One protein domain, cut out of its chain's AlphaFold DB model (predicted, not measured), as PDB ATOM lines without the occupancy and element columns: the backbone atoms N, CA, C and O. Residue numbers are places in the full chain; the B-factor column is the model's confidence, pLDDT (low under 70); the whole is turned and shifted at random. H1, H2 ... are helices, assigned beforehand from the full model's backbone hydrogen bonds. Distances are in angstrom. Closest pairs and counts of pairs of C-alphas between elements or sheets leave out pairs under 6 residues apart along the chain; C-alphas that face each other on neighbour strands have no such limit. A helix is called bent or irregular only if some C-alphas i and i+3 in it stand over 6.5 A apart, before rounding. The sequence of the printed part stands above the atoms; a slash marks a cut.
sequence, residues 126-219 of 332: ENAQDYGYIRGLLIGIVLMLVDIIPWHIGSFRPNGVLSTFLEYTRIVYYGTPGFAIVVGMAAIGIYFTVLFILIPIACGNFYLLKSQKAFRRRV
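What this domain is: This is residues 126 to 219 of the 332 residues of an uncharacterized protein of candidate division TA06 bacterium ADurb.Bin131 (UniProt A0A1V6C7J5). Two long helices, H1 and H3, make a narrow V, and the short helix H2 sits in its open end, folded back on the first part of H3 as a helical hairpin. H3 makes the long axis of the whole, and its residues 213 to 219 stick out past the closed end of the V. The printed part has 94 residues, with three named helices in the order H1, H2, H3 and no named strand, and its class is all helix. It is only just loose, close to extended, with a radius of gyration of the C-alphas of 18.3 A and spans of 64 by 28 by 15 A.

How they stand to each other: H1, residues 126 to 152, touches H3, residues 177 to 219, which meets it with residues 195 to 211 alone. Their closest C-alphas, those of Gly 132 and Gly 204, are 3.8 A apart. They run opposite ways at a steep tilt of 37 degrees, only just past shallow. H2, residues 161 to 173, touches H1 with residues 161 to 163 alone, the closest C-alphas being those of Asp 147 and Leu 162, 6.5 A apart, at a steep tilt of 54 degrees, the same way. H2 and H3 form a hairpin, opposite ways at a shallow tilt of 19 degrees, with the C-alphas of Tyr 173 and Ala 180 closest at 5.0 A. Every O i to N i+4 pair is within hydrogen-bond range in H2, against 20 of 23 in H1 and 37 of 39 in H3.

Where its parts are: H1 begins at C-alpha 126 (162.460, 192.294, 186.345) and is 40.7 A long; it is irregular, with C-alphas 126 and 129 7.1 A apart. H2 is 18.2 A long. H3 is 61.6 A long and ends at C-alpha 219 (177.620, 187.229, 190.233).

The domain as a whole: The C-alphas farthest apart, those of Gly 175 and Val 219, are 64.2 A apart. The printed part has no cut; the link from H1 to H2 is short and that from H2 to H3 tight. Residues 152 to 157 stand free. The mean pLDDT of the printed part is 74.5, and 34 residues are under 70, among them 147 to 175.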
ATOM      1  N   GLU A 126     163.926 192.347 186.450       63.00
ATOM      2  CA  GLU A 126     162.460 192.294 186.345       63.00
ATOM      3  C   GLU A 126     161.786 193.679 186.315       63.00
ATOM      4  O   GLU A 126     160.751 193.831 185.681       63.00
ATOM      5  N   ASN A 127     162.380 194.701 186.946       68.88
ATOM      6  CA  ASN A 127     161.797 196.051 187.047       68.88
ATOM      7  C   ASN A 127     162.571 197.104 186.227       68.88
ATOM      8  O   ASN A 127     162.142 198.253 186.106       68.88
ATOM      9  N   ALA A 128     163.745 196.748 185.697       71.12
ATOM     10  CA  ALA A 128     164.634 197.666 184.989       71.12
ATOM     11  C   ALA A 128     164.031 198.176 183.676       71.12
ATOM     12  O   ALA A 128     164.240 199.336 183.313       71.12
ATOM     13  N   GLN A 129     163.273 197.319 182.988       77.38
ATOM     14  CA  GLN A 129     162.623 197.663 181.731       77.38
ATOM     15  C   GLN A 129     161.490 198.674 181.961       77.38
ATOM     16  O   GLN A 129     161.498 199.737 181.342       77.38
ATOM     17  N   ASP A 130     160.609 198.415 182.932       73.38
ATOM     18  CA  ASP A 130     159.532 199.329 183.350       73.38
ATOM     19  C   ASP A 130     160.072 200.678 183.832       73.38
ATOM     20  O   ASP A 130     159.591 201.740 183.431       73.38
ATOM     21  N   TYR A 131     161.143 200.656 184.627       75.75
ATOM     22  CA  TYR A 131     161.842 201.870 185.038       75.75
ATOM     23  C   TYR A 131     162.371 202.667 183.833       75.75
ATOM     24  O   TYR A 131     162.234 203.893 183.779       75.75
ATOM     25  N   GLY A 132     162.969 201.978 182.857       79.69
ATOM     26  CA  GLY A 132     163.467 202.594 181.633       79.69
ATOM     27  C   GLY A 132     162.348 203.190 180.777       79.69
ATOM     28  O   GLY A 132     162.511 204.310 180.292       79.69
ATOM     29  N   TYR A 133     161.200 202.513 180.668       81.88
ATOM     30  CA  TYR A 133     160.014 203.034 179.983       81.88
ATOM     31  C   TYR A 133     159.517 204.336 180.615       81.88
ATOM     32  O   TYR A 133     159.361 205.335 179.912       81.88
ATOM     33  N   ILE A 134     159.339 204.365 181.941       82.19
ATOM     34  CA  ILE A 134     158.877 205.560 182.667       82.19
ATOM     35  C   ILE A 134     159.860 206.723 182.480       82.19
ATOM     36  O   ILE A 134     159.454 207.856 182.221       82.19
ATOM     37  N   ARG A 135     161.170 206.458 182.570       80.12
ATOM     38  CA  ARG A 135     162.202 207.481 182.339       80.12
ATOM     39  C   ARG A 135     162.189 208.005 180.908       80.12
ATOM     40  O   ARG A 135     162.299 209.213 180.724       80.12
ATOM     41  N   GLY A 136     162.039 207.130 179.917       83.94
ATOM     42  CA  GLY A 136     161.937 207.548 178.523       83.94
ATOM     43  C   GLY A 136     160.669 208.356 178.248       83.94
ATOM     44  O   GLY A 136     160.734 209.337 177.513       83.94
ATOM     45  N   LEU A 137     159.550 208.033 178.907       87.00
ATOM     46  CA  LEU A 137     158.317 208.820 178.817       87.00
ATOM     47  C   LEU A 137     158.518 210.229 179.393       87.00
ATOM     48  O   LEU A 137     158.147 211.211 178.758       87.00
ATOM     49  N   LEU A 138     159.166 210.342 180.560       85.62
ATOM     50  CA  LEU A 138     159.510 211.637 181.159       85.62
ATOM     51  C   LEU A 138     160.434 212.463 180.255       85.62
ATOM     52  O   LEU A 138     160.222 213.664 180.114       85.62
ATOM     53  N   ILE A 139     161.426 211.832 179.618       86.25
ATOM     54  CA  ILE A 139     162.287 212.495 178.626       86.25
ATOM     55  C   ILE A 139     161.443 213.003 177.451       86.25
ATOM     56  O   ILE A 139     161.594 214.159 177.064       86.25
ATOM     57  N   GLY A 140     160.521 212.187 176.933       85.44
ATOM     58  CA  GLY A 140     159.592 212.587 175.873       85.44
ATOM     59  C   GLY A 140     158.747 213.808 176.251       85.44
ATOM     60  O   GLY A 140     158.641 214.748 175.465       85.44
ATOM     61  N   ILE A 141     158.215 213.845 177.480       85.56
ATOM     62  CA  ILE A 141     157.442 214.987 178.002       85.56
ATOM     63  C   ILE A 141     158.318 216.242 178.091       85.56
ATOM     64  O   ILE A 141     157.895 217.314 177.664       85.56
ATOM     65  N   VAL A 142     159.539 216.130 178.620       84.69
ATOM     66  CA  VAL A 142     160.462 217.270 178.732       84.69
ATOM     67  C   VAL A 142     160.839 217.810 177.353       84.69
ATOM     68  O   VAL A 142     160.810 219.021 177.159       84.69
ATOM     69  N   LEU A 143     161.138 216.940 176.384       83.31
ATOM     70  CA  LEU A 143     161.445 217.345 175.009       83.31
ATOM     71  C   LEU A 143     160.258 218.056 174.348       83.31
ATOM     72  O   LEU A 143     160.441 219.107 173.739       83.31
ATOM     73  N   MET A 144     159.039 217.547 174.549       82.38
ATOM     74  CA  MET A 144     157.819 218.208 174.084       82.38
ATOM     75  C   MET A 144     157.653 219.600 174.716       82.38
ATOM     76  O   MET A 144     157.332 220.564 174.024       82.38
ATOM     77  N   LEU A 145     157.884 219.733 176.026       79.88
ATOM     78  CA  LEU A 145     157.795 221.017 176.725       79.88
ATOM     79  C   LEU A 145     158.849 222.016 176.232       79.88
ATOM     80  O   LEU A 145     158.526 223.186 176.048       79.88
ATOM     81  N   VAL A 146     160.081 221.569 175.978       75.81
ATOM     82  CA  VAL A 146     161.145 222.410 175.404       75.81
ATOM     83  C   VAL A 146     160.772 222.913 174.008       75.81
ATOM     84  O   VAL A 146     161.111 224.044 173.682       75.81
ATOM     85  N   ASP A 147     160.036 222.133 173.214       69.75
ATOM     86  CA  ASP A 147     159.553 222.569 171.898       69.75
ATOM     87  C   ASP A 147     158.325 223.504 171.982       69.75
ATOM     88  O   ASP A 147     158.196 224.427 171.176       69.75
ATOM     89  N   ILE A 148     157.421 223.312 172.954       69.56
ATOM     90  CA  ILE A 148     156.159 224.078 173.068       69.56
ATOM     91  C   ILE A 148     156.319 225.390 173.857       69.56
ATOM     92  O   ILE A 148     155.696 226.398 173.521       69.56
ATOM     93  N   ILE A 149     157.126 225.414 174.919       68.25
ATOM     94  CA  ILE A 149     157.247 226.582 175.809       68.25
ATOM     95  C   ILE A 149     157.796 227.824 175.072       68.25
ATOM     96  O   ILE A 149     157.190 228.892 175.199       68.25
ATOM     97  N   PRO A 150     158.872 227.736 174.259       62.44
ATOM     98  CA  PRO A 150     159.373 228.878 173.488       62.44
ATOM     99  C   PRO A 150     158.356 229.405 172.470       62.44
ATOM    100  O   PRO A 150     158.258 230.617 172.275       62.44
ATOM    101  N   TRP A 151     157.552 228.510 171.882       59.00
ATOM    102  CA  TRP A 151     156.451 228.869 170.988       59.00
ATOM    103  C   TRP A 151     155.382 229.706 171.703       59.00
ATOM    104  O   TRP A 151     154.875 230.678 171.146       59.00
ATOM    105  N   HIS A 152     155.054 229.369 172.953       58.81
ATOM    106  CA  HIS A 152     153.994 230.040 173.711       58.81
ATOM    107  C   HIS A 152     154.421 231.381 174.336       58.81
ATOM    108  O   HIS A 152     153.596 232.277 174.482       58.81
ATOM    109  N   ILE A 153     155.707 231.549 174.666       62.81
ATOM    110  CA  ILE A 153     156.254 232.769 175.299       62.81
ATOM    111  C   ILE A 153     156.585 233.870 174.258       62.81
ATOM    112  O   ILE A 153     157.039 234.958 174.602       62.81
ATOM    113  N   GLY A 154     156.318 233.637 172.967       52.97
ATOM    114  CA  GLY A 154     156.444 234.660 171.919       52.97
ATOM    115  C   GLY A 154     157.882 234.956 171.479       52.97
ATOM    116  O   GLY A 154     158.103 235.846 170.658       52.97
ATOM    117  N   SER A 155     158.870 234.195 171.962       52.38
ATOM    118  CA  SER A 155     160.220 234.213 171.396       52.38
ATOM    119  C   SER A 155     160.238 233.285 170.183       52.38
ATOM    120  O   SER A 155     160.599 232.115 170.277       52.38
ATOM    121  N   PHE A 156     159.785 233.804 169.039       49.69
ATOM    122  CA  PHE A 156     159.814 233.115 167.746       49.69
ATOM    123  C   PHE A 156     161.275 232.913 167.310       49.69
ATOM    124  O   PHE A 156     161.837 233.669 166.520       49.69
ATOM    125  N   ARG A 157     161.941 231.908 167.880       52.69
ATOM    126  CA  ARG A 157     163.164 231.334 167.322       52.69
ATOM    127  C   ARG A 157     162.806 229.939 166.816       52.69
ATOM    128  O   ARG A 157     162.545 229.069 167.646       52.69
ATOM    129  N   PRO A 158     162.764 229.722 165.491       51.00
ATOM    130  CA  PRO A 158     162.333 228.469 164.877       51.00
ATOM    131  C   PRO A 158     163.452 227.424 164.968       51.00
ATOM    132  O   PRO A 158     163.992 226.980 163.961       51.00
ATOM    133  N   ASN A 159     163.843 227.063 166.189       54.31
ATOM    134  CA  ASN A 159     164.917 226.102 166.429       54.31
ATOM    135  C   ASN A 159     164.392 224.743 166.928       54.31
ATOM    136  O   ASN A 159     165.187 223.821 167.083       54.31
ATOM    137  N   GLY A 160     163.084 224.615 167.191       58.50
ATOM    138  CA  GLY A 160     162.447 223.369 167.629       58.50
ATOM    139  C   GLY A 160     161.789 222.623 166.469       58.50
ATOM    140  O   GLY A 160     161.142 223.248 165.623       58.50
ATOM    141  N   VAL A 161     161.896 221.291 166.443       63.75
ATOM    142  CA  VAL A 161     161.453 220.439 165.316       63.75
ATOM    143  C   VAL A 161     159.971 220.651 164.992       63.75
ATOM    144  O   VAL A 161     159.607 220.792 163.825       63.75
ATOM    145  N   LEU A 162     159.119 220.745 166.018       64.00
ATOM    146  CA  LEU A 162     157.682 220.977 165.850       64.00
ATOM    147  C   LEU A 162     157.377 222.394 165.326       64.00
ATOM    148  O   LEU A 162     156.528 222.558 164.453       64.00
ATOM    149  N   SER A 163     158.093 223.412 165.815       63.41
ATOM    150  CA  SER A 163     157.903 224.814 165.406       63.41
ATOM    151  C   SER A 163     158.297 225.069 163.946       63.41
ATOM    152  O   SER A 163     157.512 225.646 163.194       63.41
ATOM    153  N   THR A 164     159.456 224.560 163.509       65.75
ATOM    154  CA  THR A 164     159.917 224.641 162.113       65.75
ATOM    155  C   THR A 164     158.991 223.859 161.177       65.75
ATOM    156  O   THR A 164     158.720 224.280 160.053       65.75
ATOM    157  N   PHE A 165     158.451 222.730 161.649       68.56
ATOM    158  CA  PHE A 165     157.518 221.916 160.877       68.56
ATOM    159  C   PHE A 165     156.130 222.570 160.708       68.56
ATOM    160  O   PHE A 165     155.548 222.527 159.619       68.56
ATOM    161  N   LEU A 166     155.601 223.221 161.750       66.56
ATOM    162  CA  LEU A 166     154.356 224.001 161.667       66.56
ATOM    163  C   LEU A 166     154.484 225.189 160.703       66.56
ATOM    164  O   LEU A 166     153.546 225.517 159.977       66.56
ATOM    165  N   GLU A 167     155.656 225.816 160.648       67.56
ATOM    166  CA  GLU A 167     155.932 226.906 159.711       67.56
ATOM    167  C   GLU A 167     156.023 226.410 158.258       67.56
ATOM    168  O   GLU A 167     155.408 226.996 157.363       67.56
ATOM    169  N   TYR A 168     156.681 225.271 158.022       66.56
ATOM    170  CA  TYR A 168     156.714 224.617 156.709       66.56
ATOM    171  C   TYR A 168     155.311 224.226 156.216       66.56
ATOM    172  O   TYR A 168     154.926 224.548 155.090       66.56
ATOM    173  N   THR A 169     154.508 223.578 157.064       63.09
ATOM    174  CA  THR A 169     153.128 223.196 156.709       63.09
ATOM    175  C   THR A 169     152.239 224.407 156.457       63.09
ATOM    176  O   THR A 169     151.423 224.362 155.537       63.09
ATOM    177  N   ARG A 170     152.435 225.521 157.178       65.50
ATOM    178  CA  ARG A 170     151.752 226.793 156.902       65.50
ATOM    179  C   ARG A 170     152.056 227.316 155.496       65.50
ATOM    180  O   ARG A 170     151.133 227.751 154.815       65.50
ATOM    181  N   ILE A 171     153.308 227.254 155.042       65.06
ATOM    182  CA  ILE A 171     153.705 227.691 153.691       65.06
ATOM    183  C   ILE A 171     153.066 226.797 152.614       65.06
ATOM    184  O   ILE A 171     152.519 227.302 151.636       65.06
ATOM    185  N   VAL A 172     153.066 225.473 152.813       61.09
ATOM    186  CA  VAL A 172     152.467 224.501 151.875       61.09
ATOM    187  C   VAL A 172     150.932 224.600 151.838       61.09
ATOM    188  O   VAL A 172     150.325 224.431 150.777       61.09
ATOM    189  N   TYR A 173     150.297 224.936 152.966       59.62
ATOM    190  CA  TYR A 173     148.843 225.104 153.092       59.62
ATOM    191  C   TYR A 173     148.283 226.188 152.163       59.62
ATOM    192  O   TYR A 173     147.200 226.010 151.611       59.62
ATOM    193  N   TYR A 174     149.036 227.269 151.924       62.34
ATOM    194  CA  TYR A 174     148.636 228.322 150.982       62.34
ATOM    195  C   TYR A 174     148.664 227.877 149.507       62.34
ATOM    196  O   TYR A 174     148.034 228.527 148.677       62.34
ATOM    197  N   GLY A 175     149.354 226.779 149.173       64.94
ATOM    198  CA  GLY A 175     149.418 226.234 147.812       64.94
ATOM    199  C   GLY A 175     148.435 225.087 147.553       64.94
ATOM    200  O   GLY A 175     147.745 225.081 146.538       64.94
ATOM    201  N   THR A 176     148.359 224.103 148.456       73.62
ATOM    202  CA  THR A 176     147.458 222.934 148.340       73.62
ATOM    203  C   THR A 176     146.966 222.475 149.724       73.62
ATOM    204  O   THR A 176     147.629 221.675 150.392       73.62
ATOM    205  N   PRO A 177     145.774 222.920 150.169       69.25
ATOM    206  CA  PRO A 177     145.299 222.700 151.539       69.25
ATOM    207  C   PRO A 177     145.170 221.219 151.927       69.25
ATOM    208  O   PRO A 177     145.562 220.828 153.025       69.25
ATOM    209  N   GLY A 178     144.667 220.374 151.019       69.50
ATOM    210  CA  GLY A 178     144.475 218.941 151.279       69.50
ATOM    211  C   GLY A 178     145.786 218.171 151.471       69.50
ATOM    212  O   GLY A 178     145.878 217.319 152.351       69.50
ATOM    213  N   PHE A 179     146.825 218.513 150.706       72.88
ATOM    214  CA  PHE A 179     148.152 217.905 150.837       72.88
ATOM    215  C   PHE A 179     148.839 218.341 152.139       72.88
ATOM    216  O   PHE A 179     149.376 217.505 152.866       72.88
ATOM    217  N   ALA A 180     148.744 219.627 152.487       67.69
ATOM    218  CA  ALA A 180     149.303 220.167 153.725       67.69
ATOM    219  C   ALA A 180     148.707 219.516 154.985       67.69
ATOM    220  O   ALA A 180     149.436 219.241 155.936       67.69
ATOM    221  N   ILE A 181     147.402 219.220 154.982       71.31
ATOM    222  CA  ILE A 181     146.721 218.544 156.096       71.31
ATOM    223  C   ILE A 181     147.251 217.113 156.288       71.31
ATOM    224  O   ILE A 181     147.552 216.718 157.414       71.31
ATOM    225  N   VAL A 182     147.402 216.341 155.205       76.00
ATOM    226  CA  VAL A 182     147.893 214.952 155.271       76.00
ATOM    227  C   VAL A 182     149.352 214.904 155.728       76.00
ATOM    228  O   VAL A 182     149.687 214.142 156.636       76.00
ATOM    229  N   VAL A 183     150.210 215.751 155.151       74.69
ATOM    230  CA  VAL A 183     151.627 215.853 155.539       74.69
ATOM    231  C   VAL A 183     151.762 216.322 156.990       74.69
ATOM    232  O   VAL A 183     152.568 215.773 157.741       74.69
ATOM    233  N   GLY A 184     150.931 217.279 157.411       70.06
ATOM    234  CA  GLY A 184     150.879 217.773 158.783       70.06
ATOM    235  C   GLY A 184     150.517 216.687 159.795       70.06
ATOM    236  O   GLY A 184     151.244 216.484 160.767       70.06
ATOM    237  N   MET A 185     149.436 215.941 159.545       73.56
ATOM    238  CA  MET A 185     149.015 214.842 160.419       73.56
ATOM    239  C   MET A 185     150.052 213.716 160.485       73.56
ATOM    240  O   MET A 185     150.335 213.215 161.573       73.56
ATOM    241  N   ALA A 186     150.651 213.343 159.351       79.62
ATOM    242  CA  ALA A 186     151.658 212.287 159.304       79.62
ATOM    243  C   ALA A 186     152.902 212.642 160.132       79.62
ATOM    244  O   ALA A 186     153.370 211.836 160.933       79.62
ATOM    245  N   ALA A 187     153.418 213.861 159.993       75.75
ATOM    246  CA  ALA A 187     154.611 214.287 160.715       75.75
ATOM    247  C   ALA A 187     154.369 214.501 162.213       75.75
ATOM    248  O   ALA A 187     155.219 214.121 163.015       75.75
ATOM    249  N   ILE A 188     153.211 215.047 162.607       79.06
ATOM    250  CA  ILE A 188     152.814 215.128 164.021       79.06
ATOM    251  C   ILE A 188     152.720 213.714 164.613       79.06
ATOM    252  O   ILE A 188     153.242 213.459 165.700       79.06
ATOM    253  N   GLY A 189     152.124 212.774 163.871       80.56
ATOM    254  CA  GLY A 189     152.072 211.364 164.250       80.56
ATOM    255  C   GLY A 189     153.462 210.751 164.438       80.56
ATOM    256  O   GLY A 189     153.715 210.110 165.458       80.56
ATOM    257  N   ILE A 190     154.393 210.994 163.508       84.94
ATOM    258  CA  ILE A 190     155.783 210.523 163.604       84.94
ATOM    259  C   ILE A 190     156.493 211.153 164.807       84.94
ATOM    260  O   ILE A 190     157.125 210.433 165.577       84.94
ATOM    261  N   TYR A 191     156.361 212.465 165.014       83.00
ATOM    262  CA  TYR A 191     156.980 213.189 166.128       83.00
ATOM    263  C   TYR A 191     156.564 212.603 167.483       83.00
ATOM    264  O   TYR A 191     157.416 212.235 168.295       83.00
ATOM    265  N   PHE A 192     155.261 212.417 167.703       84.62
ATOM    266  CA  PHE A 192     154.764 211.824 168.944       84.62
ATOM    267  C   PHE A 192     155.096 210.336 169.075       84.62
ATOM    268  O   PHE A 192     155.390 209.877 170.177       84.62
ATOM    269  N   THR A 193     155.131 209.589 167.969       85.69
ATOM    270  CA  THR A 193     155.585 208.188 167.966       85.69
ATOM    271  C   THR A 193     157.047 208.085 168.399       85.69
ATOM    272  O   THR A 193     157.400 207.242 169.222       85.69
ATOM    273  N   VAL A 194     157.918 208.967 167.907       86.50
ATOM    274  CA  VAL A 194     159.323 208.994 168.326       86.50
ATOM    275  C   VAL A 194     159.429 209.322 169.817       86.50
ATOM    276  O   VAL A 194     160.073 208.579 170.559       86.50
ATOM    277  N   LEU A 195     158.762 210.386 170.273       85.94
ATOM    278  CA  LEU A 195     158.875 210.865 171.653       85.94
ATOM    279  C   LEU A 195     158.268 209.927 172.696       85.94
ATOM    280  O   LEU A 195     158.856 209.743 173.760       85.94
ATOM    281  N   PHE A 196     157.098 209.354 172.418       87.12
ATOM    282  CA  PHE A 196     156.314 208.619 173.412       87.12
ATOM    283  C   PHE A 196     156.280 207.108 173.194       87.12
ATOM    284  O   PHE A 196     155.758 206.394 174.047       87.12
ATOM    285  N   ILE A 197     156.857 206.602 172.102       84.75
ATOM    286  CA  ILE A 197     156.960 205.158 171.853       84.75
ATOM    287  C   ILE A 197     158.427 204.757 171.686       84.75
ATOM    288  O   ILE A 197     158.938 203.973 172.488       84.75
ATOM    289  N   LEU A 198     159.147 205.321 170.710       88.75
ATOM    290  CA  LEU A 198     160.516 204.876 170.408       88.75
ATOM    291  C   LEU A 198     161.526 205.233 171.505       88.75
ATOM    292  O   LEU A 198     162.306 204.367 171.900       88.75
ATOM    293  N   ILE A 199     161.508 206.466 172.026       86.88
ATOM    294  CA  ILE A 199     162.398 206.873 173.126       86.88
ATOM    295  C   ILE A 199     162.147 206.022 174.386       86.88
ATOM    296  O   ILE A 199     163.114 205.464 174.909       86.88
ATOM    297  N   PRO A 200     160.896 205.831 174.858       87.25
ATOM    298  CA  PRO A 200     160.598 204.900 175.945       87.25
ATOM    299  C   PRO A 200     161.112 203.482 175.712       87.25
ATOM    300  O   PRO A 200     161.740 202.930 176.611       87.25
ATOM    301  N   ILE A 201     160.916 202.906 174.520       85.88
ATOM    302  CA  ILE A 201     161.421 201.562 174.187       85.88
ATOM    303  C   ILE A 201     162.946 201.505 174.215       85.88
ATOM    304  O   ILE A 201     163.515 200.592 174.819       85.88
ATOM    305  N   ALA A 202     163.618 202.488 173.621       87.31
ATOM    306  CA  ALA A 202     165.072 202.569 173.638       87.31
ATOM    307  C   ALA A 202     165.611 202.692 175.075       87.31
ATOM    308  O   ALA A 202     166.558 201.992 175.442       87.31
ATOM    309  N   CYS A 203     164.981 203.522 175.912       83.75
ATOM    310  CA  CYS A 203     165.329 203.644 177.323       83.75
ATOM    311  C   CYS A 203     165.070 202.341 178.095       83.75
ATOM    312  O   CYS A 203     165.955 201.903 178.828       83.75
ATOM    313  N   GLY A 204     163.917 201.693 177.907       80.31
ATOM    314  CA  GLY A 204     163.587 200.392 178.504       80.31
ATOM    315  C   GLY A 204     164.668 199.345 178.234       80.31
ATOM    316  O   GLY A 204     165.244 198.780 179.167       80.31
ATOM    317  N   ASN A 205     165.031 199.173 176.961       86.75
ATOM    318  CA  ASN A 205     166.064 198.225 176.541       86.75
ATOM    319  C   ASN A 205     167.456 198.593 177.077       86.75
ATOM    320  O   ASN A 205     168.203 197.718 177.518       86.75
ATOM    321  N   PHE A 206     167.814 199.880 177.088       85.12
ATOM    322  CA  PHE A 206     169.094 200.336 177.635       85.12
ATOM    323  C   PHE A 206     169.229 200.016 179.129       85.12
ATOM    324  O   PHE A 206     170.263 199.498 179.562       85.12
ATOM    325  N   TYR A 207     168.195 200.302 179.927       78.06
ATOM    326  CA  TYR A 207     168.217 200.025 181.364       78.06
ATOM    327  C   TYR A 207     168.201 198.525 181.662       78.06
ATOM    328  O   TYR A 207     168.931 198.106 182.562       78.06
ATOM    329  N   LEU A 208     167.476 197.725 180.876       80.06
ATOM    330  CA  LEU A 208     167.500 196.264 180.961       80.06
ATOM    331  C   LEU A 208     168.914 195.706 180.722       80.06
ATOM    332  O   LEU A 208     169.442 194.960 181.553       80.06
ATOM    333  N   LEU A 209     169.575 196.122 179.637       82.44
ATOM    334  CA  LEU A 209     170.949 195.704 179.332       82.44
ATOM    335  C   LEU A 209     171.932 196.155 180.419       82.44
ATOM    336  O   LEU A 209     172.814 195.399 180.835       82.44
ATOM    337  N   LYS A 210     171.770 197.385 180.921       80.19
ATOM    338  CA  LYS A 210     172.603 197.923 182.000       80.19
ATOM    339  C   LYS A 210     172.427 197.131 183.296       80.19
ATOM    340  O   LYS A 210     173.432 196.824 183.941       80.19
ATOM    341  N   SER A 211     171.195 196.776 183.672       77.38
ATOM    342  CA  SER A 211     170.932 195.971 184.870       77.38
ATOM    343  C   SER A 211     171.460 194.551 184.727       77.38
ATOM    344  O   SER A 211     172.097 194.059 185.651       77.38
ATOM    345  N   GLN A 212     171.287 193.920 183.561       80.81
ATOM    346  CA  GLN A 212     171.818 192.580 183.295       80.81
ATOM    347  C   GLN A 212     173.347 192.565 183.383       80.81
ATOM    348  O   GLN A 212     173.922 191.708 184.049       80.81
ATOM    349  N   LYS A 213     174.023 193.554 182.787       82.19
ATOM    350  CA  LYS A 213     175.487 193.671 182.859       82.19
ATOM    351  C   LYS A 213     175.981 193.924 184.285       82.19
ATOM    352  O   LYS A 213     177.002 193.371 184.685       82.19
ATOM    353  N   ALA A 214     175.277 194.755 185.052       79.19
ATOM    354  CA  ALA A 214     175.606 194.997 186.454       79.19
ATOM    355  C   ALA A 214     175.394 193.744 187.314       79.19
ATOM    356  O   ALA A 214     176.230 193.442 188.160       79.19
ATOM    357  N   PHE A 215     174.311 193.005 187.074       79.81
ATOM    358  CA  PHE A 215     174.013 191.748 187.749       79.81
ATOM    359  C   PHE A 215     175.081 190.688 187.464       79.81
ATOM    360  O   PHE A 215     175.652 190.157 188.410       79.81
ATOM    361  N   ARG A 216     175.443 190.467 186.190       82.88
ATOM    362  CA  ARG A 216     176.517 189.530 185.810       82.88
ATOM    363  C   ARG A 216     177.826 189.827 186.534       82.88
ATOM    364  O   ARG A 216     178.376 188.941 187.167       82.88
ATOM    365  N   ARG A 217     178.255 191.094 186.554       84.19
ATOM    366  CA  ARG A 217     179.461 191.510 187.295       84.19
ATOM    367  C   ARG A 217     179.390 191.188 188.784       84.19
ATOM    368  O   ARG A 217     180.400 190.842 189.377       84.19
ATOM    369  N   ARG A 218     178.218 191.331 189.409       82.88
ATOM    370  CA  ARG A 218     178.052 191.005 190.833       82.88
ATOM    371  C   ARG A 218     178.086 189.499 191.084       82.88
ATOM    372  O   ARG A 218     178.636 189.092 192.098       82.88
ATOM    373  N   VAL A 219     177.532 188.697 190.174       85.00
ATOM    374  CA  VAL A 219     177.620 187.229 190.233       85.00
ATOM    375  C   VAL A 219     179.060 186.761 190.015       85.00
ATOM    376  O   VAL A 219     179.532 185.898 190.740       85.00
TER     377      VAL A 219